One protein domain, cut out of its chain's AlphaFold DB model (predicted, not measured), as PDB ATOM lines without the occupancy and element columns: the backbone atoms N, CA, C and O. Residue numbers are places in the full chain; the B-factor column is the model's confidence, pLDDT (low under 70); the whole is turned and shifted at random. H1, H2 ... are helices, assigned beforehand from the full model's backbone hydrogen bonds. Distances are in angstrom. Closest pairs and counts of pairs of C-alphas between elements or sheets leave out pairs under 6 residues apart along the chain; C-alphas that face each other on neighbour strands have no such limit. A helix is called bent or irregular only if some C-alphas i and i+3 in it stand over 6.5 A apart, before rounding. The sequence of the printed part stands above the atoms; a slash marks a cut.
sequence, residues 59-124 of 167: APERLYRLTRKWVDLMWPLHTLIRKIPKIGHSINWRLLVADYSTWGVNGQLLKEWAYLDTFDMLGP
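Overview. This is residues 59 to 124 of the 167 residues of an uncharacterized protein of Planctomycetes bacterium (UniProt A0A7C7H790). One long helix, H1, runs most of the length of the domain with a kink past its middle; the short helix H2 folds back beside its last turn as a hairpin, and H3 crosses the part of H1 before the kink like a skewed X. Between H2 and H3 a long loop, residues 95 to 106, leads from the one to the other, and H2 and H3 themselves have no contact. The printed part has 66 residues with three named helices, H1, H2 and H3 in that order along the chain, and no named strand; the class is all helix. The whole is compact, with a radius of gyration of the C-alphas of 11.4 A, yet elongated in outline, spanning 37 by 21 by 20 A.

Arrangement. H1, residues 60 to 81, has a kink of 52 degrees near residue 75. It is irregular there: C-alphas 73 and 76 are 7.3 A apart, and the line through H1 is a rough one. H2, residues 88 to 94, touches H1 at its residues 78 to 81 alone; the closest C-alphas are those of Ile 81 and Gly 88, 5.0 A apart. The two form a helical hairpin and run opposite ways at a shallow tilt of 29 degrees. H3, residues 107 to 122, touches H1 with 11 pairs of C-alphas within 8 A, the closest being those of Arg 68 and Tyr 115, 5.7 A apart. These two run opposite ways at a steep tilt of 50 degrees, with centres 8.5 A apart. H2 and H3 are apart. In H2 and H3 every O i to N i+4 pair is within hydrogen-bond range; in H1 it is 16 of 18.

Along the chain. H1 begins at Pro 60, with its C-alpha at (-4.485, -7.743, -17.718), and ends at Ile 81, with its C-alpha at (21.325, -10.300, -5.650), 28.6 A from first to last C-alpha. H2 goes from Gly 88 to Arg 94 and is 10.0 A long in the same measure. H3 goes from Gly 107 to Leu 122, whose C-alpha is at (0.286, -8.697, -9.052), and is 22.2 A long.

Size, cuts and confidence. The two C-alphas farthest apart are those of Ala 59 and Pro 85, at 37.3 A, while the first and last printed C-alphas, of Ala 59 and Pro 124, are 11.5 A apart. The printed part has no cut. The link from H1 to H2, 6 residues, is short, and that from H2 to H3, 12 residues, is long. The mean pLDDT of the printed part is 89.6, and no printed residue is under 70.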
ATOM      1  N   ALA A  59      -5.858  -3.108 -17.206       87.62
ATOM      2  CA  ALA A  59      -6.223  -4.273 -18.016       87.62
ATOM      3  C   ALA A  59      -5.118  -5.358 -17.971       87.62
ATOM      4  O   ALA A  59      -3.934  -4.994 -18.054       87.62
ATOM      5  N   PRO A  60      -5.457  -6.658 -17.886       86.06
ATOM      6  CA  PRO A  60      -4.485  -7.743 -17.718       86.06
ATOM      7  C   PRO A  60      -3.332  -7.719 -18.730       86.06
ATOM      8  O   PRO A  60      -2.169  -7.865 -18.360       86.06
ATOM      9  N   GLU A  61      -3.600  -7.413 -20.002       89.25
ATOM     10  CA  GLU A  61      -2.572  -7.373 -21.048       89.25
ATOM     11  C   GLU A  61      -1.595  -6.213 -20.833       89.25
ATOM     12  O   GLU A  61      -0.398  -6.325 -21.114       89.25
ATOM     13  N   ARG A  62      -2.093  -5.066 -20.349       89.38
ATOM     14  CA  ARG A  62      -1.251  -3.913 -19.990       89.38
ATOM     15  C   ARG A  62      -0.399  -4.248 -18.775       89.38
ATOM     16  O   ARG A  62       0.791  -3.936 -18.780       89.38
ATOM     17  N   LEU A  63      -0.989  -4.900 -17.774       89.56
ATOM     18  CA  LEU A  63      -0.286  -5.336 -16.577       89.56
ATOM     19  C   LEU A  63       0.843  -6.310 -16.926       89.56
ATOM     20  O   LEU A  63       1.977  -6.077 -16.517       89.56
ATOM     21  N   TYR A  64       0.576  -7.321 -17.754       91.94
ATOM     22  CA  TYR A  64       1.589  -8.278 -18.199       91.94
ATOM     23  C   TYR A  64       2.756  -7.590 -18.919       91.94
ATOM     24  O   TYR A  64       3.922  -7.829 -18.602       91.94
ATOM     25  N   ARG A  65       2.471  -6.645 -19.830       93.31
ATOM     26  CA  ARG A  65       3.526  -5.870 -20.509       93.31
ATOM     27  C   ARG A  65       4.372  -5.045 -19.542       93.31
ATOM     28  O   ARG A  65       5.585  -4.959 -19.729       93.31
ATOM     29  N   LEU A  66       3.754  -4.420 -18.540       91.75
ATOM     30  CA  LEU A  66       4.473  -3.665 -17.509       91.75
ATOM     31  C   LEU A  66       5.327  -4.588 -16.639       91.75
ATOM     32  O   LEU A  66       6.484  -4.270 -16.383       91.75
ATOM     33  N   THR A  67       4.787  -5.738 -16.239       92.25
ATOM     34  CA  THR A  67       5.518  -6.762 -15.490       92.25
ATOM     35  C   THR A  67       6.730  -7.258 -16.268       92.25
ATOM     36  O   THR A  67       7.830  -7.249 -15.726       92.25
ATOM     37  N   ARG A  68       6.577  -7.598 -17.553       94.62
ATOM     38  CA  ARG A  68       7.698  -8.038 -18.394       94.62
ATOM     39  C   ARG A  68       8.800  -6.983 -18.462       94.62
ATOM     40  O   ARG A  68       9.956  -7.296 -18.207       94.62
ATOM     41  N   LYS A  69       8.432  -5.719 -18.709       95.50
ATOM     42  CA  LYS A  69       9.376  -4.587 -18.709       95.50
ATOM     43  C   LYS A  69      10.074  -4.407 -17.359       95.50
ATOM     44  O   LYS A  69      11.268  -4.130 -17.332       95.50
ATOM     45  N   TRP A  70       9.343  -4.556 -16.254       93.94
ATOM     46  CA  TRP A  70       9.900  -4.465 -14.904       93.94
ATOM     47  C   TRP A  70      10.916  -5.573 -14.634       93.94
ATOM     48  O   TRP A  70      12.033  -5.291 -14.212       93.94
ATOM     49  N   VAL A  71      10.554  -6.824 -14.925       94.06
ATOM     50  CA  VAL A  71      11.451  -7.973 -14.761       94.06
ATOM     51  C   VAL A  71      12.673  -7.830 -15.666       94.06
ATOM     52  O   VAL A  71      13.779  -8.060 -15.200       94.06
ATOM     53  N   ASP A  72      12.510  -7.387 -16.916       95.44
ATOM     54  CA  ASP A  72      13.628  -7.123 -17.834       95.44
ATOM     55  C   ASP A  72      14.603  -6.078 -17.289       95.44
ATOM     56  O   ASP A  72      15.813  -6.306 -17.302       95.44
ATOM     57  N   LEU A  73      14.076  -4.964 -16.778       95.69
ATOM     58  CA  LEU A  73      14.862  -3.897 -16.164       95.69
ATOM     59  C   LEU A  73      15.614  -4.391 -14.923       95.69
ATOM     60  O   LEU A  73      16.789  -4.082 -14.737       95.69
ATOM     61  N   MET A  74      14.936  -5.166 -14.078       93.69
ATOM     62  CA  MET A  74      15.475  -5.651 -12.811       93.69
ATOM     63  C   MET A  74      16.354  -6.892 -12.965       93.69
ATOM     64  O   MET A  74      17.070  -7.235 -12.026       93.69
ATOM     65  N   TRP A  75      16.348  -7.560 -14.122       94.50
ATOM     66  CA  TRP A  75      17.027  -8.843 -14.317       94.50
ATOM     67  C   TRP A  75      18.530  -8.810 -14.010       94.50
ATOM     68  O   TRP A  75      19.003  -9.682 -13.280       94.50
ATOM     69  N   PRO A  76      19.315  -7.813 -14.474       93.94
ATOM     70  CA  PRO A  76      20.735  -7.750 -14.136       93.94
ATOM     71  C   PRO A  76      20.956  -7.657 -12.621       93.94
ATOM     72  O   PRO A  76      21.794  -8.369 -12.065       93.94
ATOM     73  N   LEU A  77      20.145  -6.850 -11.932       93.19
ATOM     74  CA  LEU A  77      20.207  -6.697 -10.482       93.19
ATOM     75  C   LEU A  77      19.768  -7.977  -9.755       93.19
ATOM     76  O   LEU A  77      20.456  -8.418  -8.837       93.19
ATOM     77  N   HIS A  78      18.697  -8.628 -10.213       92.56
ATOM     78  CA  HIS A  78      18.247  -9.936  -9.722       92.56
ATOM     79  C   HIS A  78      19.366 -10.978  -9.791       92.56
ATOM     80  O   HIS A  78      19.650 -11.659  -8.801       92.56
ATOM     81  N   THR A  79      20.076 -11.046 -10.925       91.25
ATOM     82  CA  THR A  79      21.180 -11.998 -11.105       91.25
ATOM     83  C   THR A  79      22.386 -11.720 -10.210       91.25
ATOM     84  O   THR A  79      23.156 -12.644  -9.935       91.25
ATOM     85  N   LEU A  80      22.555 -10.481  -9.741       92.44
ATOM     86  CA  LEU A  80      23.579 -10.120  -8.766       92.44
ATOM     87  C   LEU A  80      23.129 -10.468  -7.343       92.44
ATOM     88  O   LEU A  80      23.861 -11.134  -6.612       92.44
ATOM     89  N   ILE A  81      21.904 -10.082  -6.979       91.81
ATOM     90  CA  ILE A  81      21.325 -10.300  -5.650       91.81
ATOM     91  C   ILE A  81      21.217 -11.792  -5.329       91.81
ATOM     92  O   ILE A  81      21.555 -12.199  -4.219       91.81
ATOM     93  N   ARG A  82      20.834 -12.634  -6.297       88.38
ATOM     94  CA  ARG A  82      20.707 -14.088  -6.079       88.38
ATOM     95  C   ARG A  82      22.024 -14.782  -5.714       88.38
ATOM     96  O   ARG A  82      21.999 -15.902  -5.220       88.38
ATOM     97  N   LYS A  83      23.181 -14.150  -5.956       89.50
ATOM     98  CA  LYS A  83      24.493 -14.690  -5.550       89.50
ATOM     99  C   LYS A  83      24.742 -14.551  -4.046       89.50
ATOM    100  O   LYS A  83      25.646 -15.198  -3.527       89.50
ATOM    101  N   ILE A  84      23.967 -13.716  -3.348       89.44
ATOM    102  CA  ILE A  84      24.079 -13.536  -1.901       89.44
ATOM    103  C   ILE A  84      23.490 -14.777  -1.212       89.44
ATOM    104  O   ILE A  84      22.281 -15.018  -1.320       89.44
ATOM    105  N   PRO A  85      24.298 -15.565  -0.479       86.50
ATOM    106  CA  PRO A  85      23.820 -16.787   0.149       86.50
ATOM    107  C   PRO A  85      22.753 -16.479   1.204       86.50
ATOM    108  O   PRO A  85      22.829 -15.474   1.911       86.50
ATOM    109  N   LYS A  86      21.765 -17.373   1.329       85.12
ATOM    110  CA  LYS A  86      20.655 -17.352   2.307       85.12
ATOM    111  C   LYS A  86      19.643 -16.202   2.179       85.12
ATOM    112  O   LYS A  86      18.479 -16.416   2.492       85.12
ATOM    113  N   ILE A  87      20.048 -15.008   1.741       87.75
ATOM    114  CA  ILE A  87      19.199 -13.800   1.782       87.75
ATOM    115  C   ILE A  87      18.835 -13.291   0.377       87.75
ATOM    116  O   ILE A  87      17.792 -12.658   0.220       87.75
ATOM    117  N   GLY A  88      19.636 -13.596  -0.654       87.69
ATOM    118  CA  GLY A  88      19.435 -13.090  -2.019       87.69
ATOM    119  C   GLY A  88      18.033 -13.352  -2.576       87.69
ATOM    120  O   GLY A  88      17.355 -12.429  -3.019       87.69
ATOM    121  N   HIS A  89      17.552 -14.587  -2.438       85.62
ATOM    122  CA  HIS A  89      16.204 -14.985  -2.846       85.62
ATOM    123  C   HIS A  89      15.111 -14.113  -2.201       85.62
ATOM    124  O   HIS A  89      14.271 -13.539  -2.892       85.62
ATOM    125  N   SER A  90      15.158 -13.922  -0.879       86.19
ATOM    126  CA  SER A  90      14.170 -13.112  -0.155       86.19
ATOM    127  C   SER A  90      14.200 -11.636  -0.560       86.19
ATOM    128  O   SER A  90      13.170 -10.965  -0.530       86.19
ATOM    129  N   ILE A  91      15.368 -11.108  -0.937       88.06
ATOM    130  CA  ILE A  91      15.492  -9.738  -1.450       88.06
ATOM    131  C   ILE A  91      14.836  -9.627  -2.830       88.06
ATOM    132  O   ILE A  91      14.084  -8.680  -3.056       88.06
ATOM    133  N   ASN A  92      15.050 -10.594  -3.726       90.81
ATOM    134  CA  ASN A  92      14.429 -10.596  -5.055       90.81
ATOM    135  C   ASN A  92      12.894 -10.584  -4.975       90.81
ATOM    136  O   ASN A  92      12.250  -9.736  -5.599       90.81
ATOM    137  N   TRP A  93      12.314 -11.410  -4.101       87.00
ATOM    138  CA  TRP A  93      10.870 -11.395  -3.839       87.00
ATOM    139  C   TRP A  93      10.373 -10.043  -3.309       87.00
ATOM    140  O   TRP A  93       9.301  -9.576  -3.700       87.00
ATOM    141  N   ARG A  94      11.167  -9.361  -2.471       86.44
ATOM    142  CA  ARG A  94      10.843  -8.005  -1.992       86.44
ATOM    143  C   ARG A  94      10.925  -6.947  -3.093       86.44
ATOM    144  O   ARG A  94      10.196  -5.962  -3.018       86.44
ATOM    145  N   LEU A  95      11.749  -7.161  -4.117       87.56
ATOM    146  CA  LEU A  95      11.855  -6.313  -5.311       87.56
ATOM    147  C   LEU A  95      10.792  -6.621  -6.378       87.56
ATOM    148  O   LEU A  95      10.846  -6.079  -7.483       87.56
ATOM    149  N   LEU A  96       9.806  -7.463  -6.046       88.56
ATOM    150  CA  LEU A  96       8.726  -7.876  -6.942       88.56
ATOM    151  C   LEU A  96       9.229  -8.614  -8.188       88.56
ATOM    152  O   LEU A  96       8.640  -8.501  -9.262       88.56
ATOM    153  N   VAL A  97      10.316  -9.370  -8.054       91.25
ATOM    154  CA  VAL A  97      10.795 -10.287  -9.089       91.25
ATOM    155  C   VAL A  97      10.830 -11.679  -8.478       91.25
ATOM    156  O   VAL A  97      11.615 -11.924  -7.562       91.25
ATOM    157  N   ALA A  98       9.958 -12.570  -8.949       90.19
ATOM    158  CA  ALA A  98       9.949 -13.946  -8.476       90.19
ATOM    159  C   ALA A  98      11.303 -14.620  -8.766       90.19
ATOM    160  O   ALA A  98      11.946 -14.375  -9.792       90.19
ATOM    161  N   ASP A  99      11.776 -15.432  -7.823       90.06
ATOM    162  CA  ASP A  99      13.093 -16.057  -7.892       90.06
ATOM    163  C   ASP A  99      13.001 -17.532  -7.507       90.06
ATOM    164  O   ASP A  99      12.757 -17.851  -6.352       90.06
ATOM    165  N   TYR A 100      13.255 -18.419  -8.464       88.19
ATOM    166  CA  TYR A 100      13.330 -19.874  -8.279       88.19
ATOM    167  C   TYR A 100      14.747 -20.408  -8.513       88.19
ATOM    168  O   TYR A 100      14.951 -21.569  -8.862       88.19
ATOM    169  N   SER A 101      15.766 -19.560  -8.343       85.62
ATOM    170  CA  SER A 101      17.162 -19.924  -8.618       85.62
ATOM    171  C   SER A 101      17.680 -21.076  -7.749       85.62
ATOM    172  O   SER A 101      18.621 -21.764  -8.140       85.62
ATOM    173  N   THR A 102      17.044 -21.336  -6.605       85.06
ATOM    174  CA  THR A 102      17.344 -22.464  -5.714       85.06
ATOM    175  C   THR A 102      16.936 -23.824  -6.285       85.06
ATOM    176  O   THR A 102      17.393 -24.842  -5.776       85.06
ATOM    177  N   TRP A 103      16.114 -23.862  -7.339       84.44
ATOM    178  CA  TRP A 103      15.583 -25.097  -7.932       84.44
ATOM    179  C   TRP A 103      16.430 -25.612  -9.110       84.44
ATOM    180  O   TRP A 103      16.025 -26.531  -9.814       84.44
ATOM    181  N   GLY A 104      17.613 -25.029  -9.348       83.12
ATOM    182  CA  GLY A 104      18.559 -25.508 -10.370       83.12
ATOM    183  C   GLY A 104      18.132 -25.240 -11.820       83.12
ATOM    184  O   GLY A 104      18.657 -25.854 -12.746       83.12
ATOM    185  N   VAL A 105      17.185 -24.326 -12.027       83.88
ATOM    186  CA  VAL A 105      16.593 -24.016 -13.334       83.88
ATOM    187  C   VAL A 105      17.554 -23.187 -14.201       83.88
ATOM    188  O   VAL A 105      18.280 -22.324 -13.703       83.88
ATOM    189  N   ASN A 106      17.548 -23.421 -15.520       85.50
ATOM    190  CA  ASN A 106      18.310 -22.621 -16.488       85.50
ATOM    191  C   ASN A 106      17.919 -21.129 -16.418       85.50
ATOM    192  O   ASN A 106      16.754 -20.799 -16.218       85.50
ATOM    193  N   GLY A 107      18.873 -20.217 -16.643       84.88
ATOM    194  CA  GLY A 107      18.654 -18.770 -16.536       84.88
ATOM    195  C   GLY A 107      17.558 -18.188 -17.441       84.88
ATOM    196  O   GLY A 107      16.900 -17.239 -17.023       84.88
ATOM    197  N   GLN A 108      17.333 -18.741 -18.637       90.06
ATOM    198  CA  GLN A 108      16.257 -18.284 -19.527       90.06
ATOM    199  C   GLN A 108      14.882 -18.724 -19.009       90.06
ATOM    200  O   GLN A 108      13.988 -17.897 -18.860       90.06
ATOM    201  N   LEU A 109      14.748 -20.002 -18.648       92.25
ATOM    202  CA  LEU A 109      13.518 -20.549 -18.075       92.25
ATOM    203  C   LEU A 109      13.182 -19.890 -16.728       92.25
ATOM    204  O   LEU A 109      12.036 -19.544 -16.466       92.25
ATOM    205  N   LEU A 110      14.198 -19.611 -15.908       92.75
ATOM    206  CA  LEU A 110      14.048 -18.860 -14.662       92.75
ATOM    207  C   LEU A 110      13.472 -17.459 -14.910       92.75
ATOM    208  O   LEU A 110      12.673 -16.968 -14.115       92.75
ATOM    209  N   LYS A 111      13.874 -16.810 -16.009       94.31
ATOM    210  CA  LYS A 111      13.351 -15.499 -16.403       94.31
ATOM    211  C   LYS A 111      11.903 -15.575 -16.861       94.31
ATOM    212  O   LYS A 111      11.112 -14.697 -16.532       94.31
ATOM    213  N   GLU A 112      11.556 -16.631 -17.588       94.50
ATOM    214  CA  GLU A 112      10.186 -16.890 -18.024       94.50
ATOM    215  C   GLU A 112       9.251 -17.124 -16.837       94.50
ATOM    216  O   GLU A 112       8.197 -16.493 -16.765       94.50
ATOM    217  N   TRP A 113       9.677 -17.923 -15.857       94.06
ATOM    218  CA  TRP A 113       8.942 -18.103 -14.601       94.06
ATOM    219  C   TRP A 113       8.814 -16.790 -13.842       94.06
ATOM    220  O   TRP A 113       7.723 -16.433 -13.412       94.06
ATOM    221  N   ALA A 114       9.888 -15.998 -13.772       93.69
ATOM    222  CA  ALA A 114       9.827 -14.686 -13.142       93.69
ATOM    223  C   ALA A 114       8.793 -13.756 -13.801       93.69
ATOM    224  O   ALA A 114       8.140 -12.990 -13.098       93.69
ATOM    225  N   TYR A 115       8.599 -13.815 -15.126       94.38
ATOM    226  CA  TYR A 115       7.535 -13.046 -15.779       94.38
ATOM    227  C   TYR A 115       6.141 -13.494 -15.340       94.38
ATOM    228  O   TYR A 115       5.316 -12.636 -15.019       94.38
ATOM    229  N   LEU A 116       5.885 -14.804 -15.368       93.12
ATOM    230  CA  LEU A 116       4.574 -15.382 -15.071       93.12
ATOM    231  C   LEU A 116       4.227 -15.210 -13.593       93.12
ATOM    232  O   LEU A 116       3.212 -14.606 -13.273       93.12
ATOM    233  N   ASP A 117       5.128 -15.587 -12.693       90.19
ATOM    234  CA  ASP A 117       4.879 -15.521 -11.255       90.19
ATOM    235  C   ASP A 117       4.837 -14.090 -10.719       90.19
ATOM    236  O   ASP A 117       4.037 -13.778  -9.837       90.19
ATOM    237  N   THR A 118       5.646 -13.166 -11.252       90.50
ATOM    238  CA  THR A 118       5.484 -11.749 -10.891       90.50
ATOM    239  C   THR A 118       4.151 -11.206 -11.409       90.50
ATOM    240  O   THR A 118       3.545 -10.355 -10.750       90.50
ATOM    241  N   PHE A 119       3.683 -11.660 -12.575       90.50
ATOM    242  CA  PHE A 119       2.383 -11.258 -13.101       90.50
ATOM    243  C   PHE A 119       1.255 -11.806 -12.226       90.50
ATOM    244  O   PHE A 119       0.470 -11.002 -11.728       90.50
ATOM    245  N   ASP A 120       1.249 -13.102 -11.930       86.69
ATOM    246  CA  ASP A 120       0.258 -13.761 -11.072       86.69
ATOM    247  C   ASP A 120       0.284 -13.218  -9.642       86.69
ATOM    248  O   ASP A 120      -0.748 -13.046  -8.998       86.69
ATOM    249  N   MET A 121       1.451 -12.819  -9.137       86.81
ATOM    250  CA  MET A 121       1.541 -12.155  -7.841       86.81
ATOM    251  C   MET A 121       0.824 -10.792  -7.834       86.81
ATOM    252  O   MET A 121       0.312 -10.373  -6.791       86.81
ATOM    253  N   LEU A 122       0.797 -10.071  -8.956       84.44
ATOM    254  CA  LEU A 122       0.286  -8.697  -9.052       84.44
ATOM    255  C   LEU A 122      -1.102  -8.584  -9.696       84.44
ATOM    256  O   LEU A 122      -1.746  -7.551  -9.526       84.44
ATOM    257  N   GLY A 123      -1.519  -9.609 -10.434       78.75
ATOM    258  CA  GLY A 123      -2.765  -9.699 -11.189       78.75
ATOM    259  C   GLY A 123      -4.050  -9.734 -10.364       78.75
ATOM    260  O   GLY A 123      -5.014  -9.105 -10.800       78.75
ATOM    261  N   PRO A 124      -4.096 -10.394  -9.187       78.31
ATOM    262  CA  PRO A 124      -5.318 -10.511  -8.410       78.31
ATOM    263  C   PRO A 124      -5.900  -9.142  -8.065       78.31
ATOM    264  O   PRO A 124      -5.326  -8.359  -7.299       78.31
TER     265      PRO A 124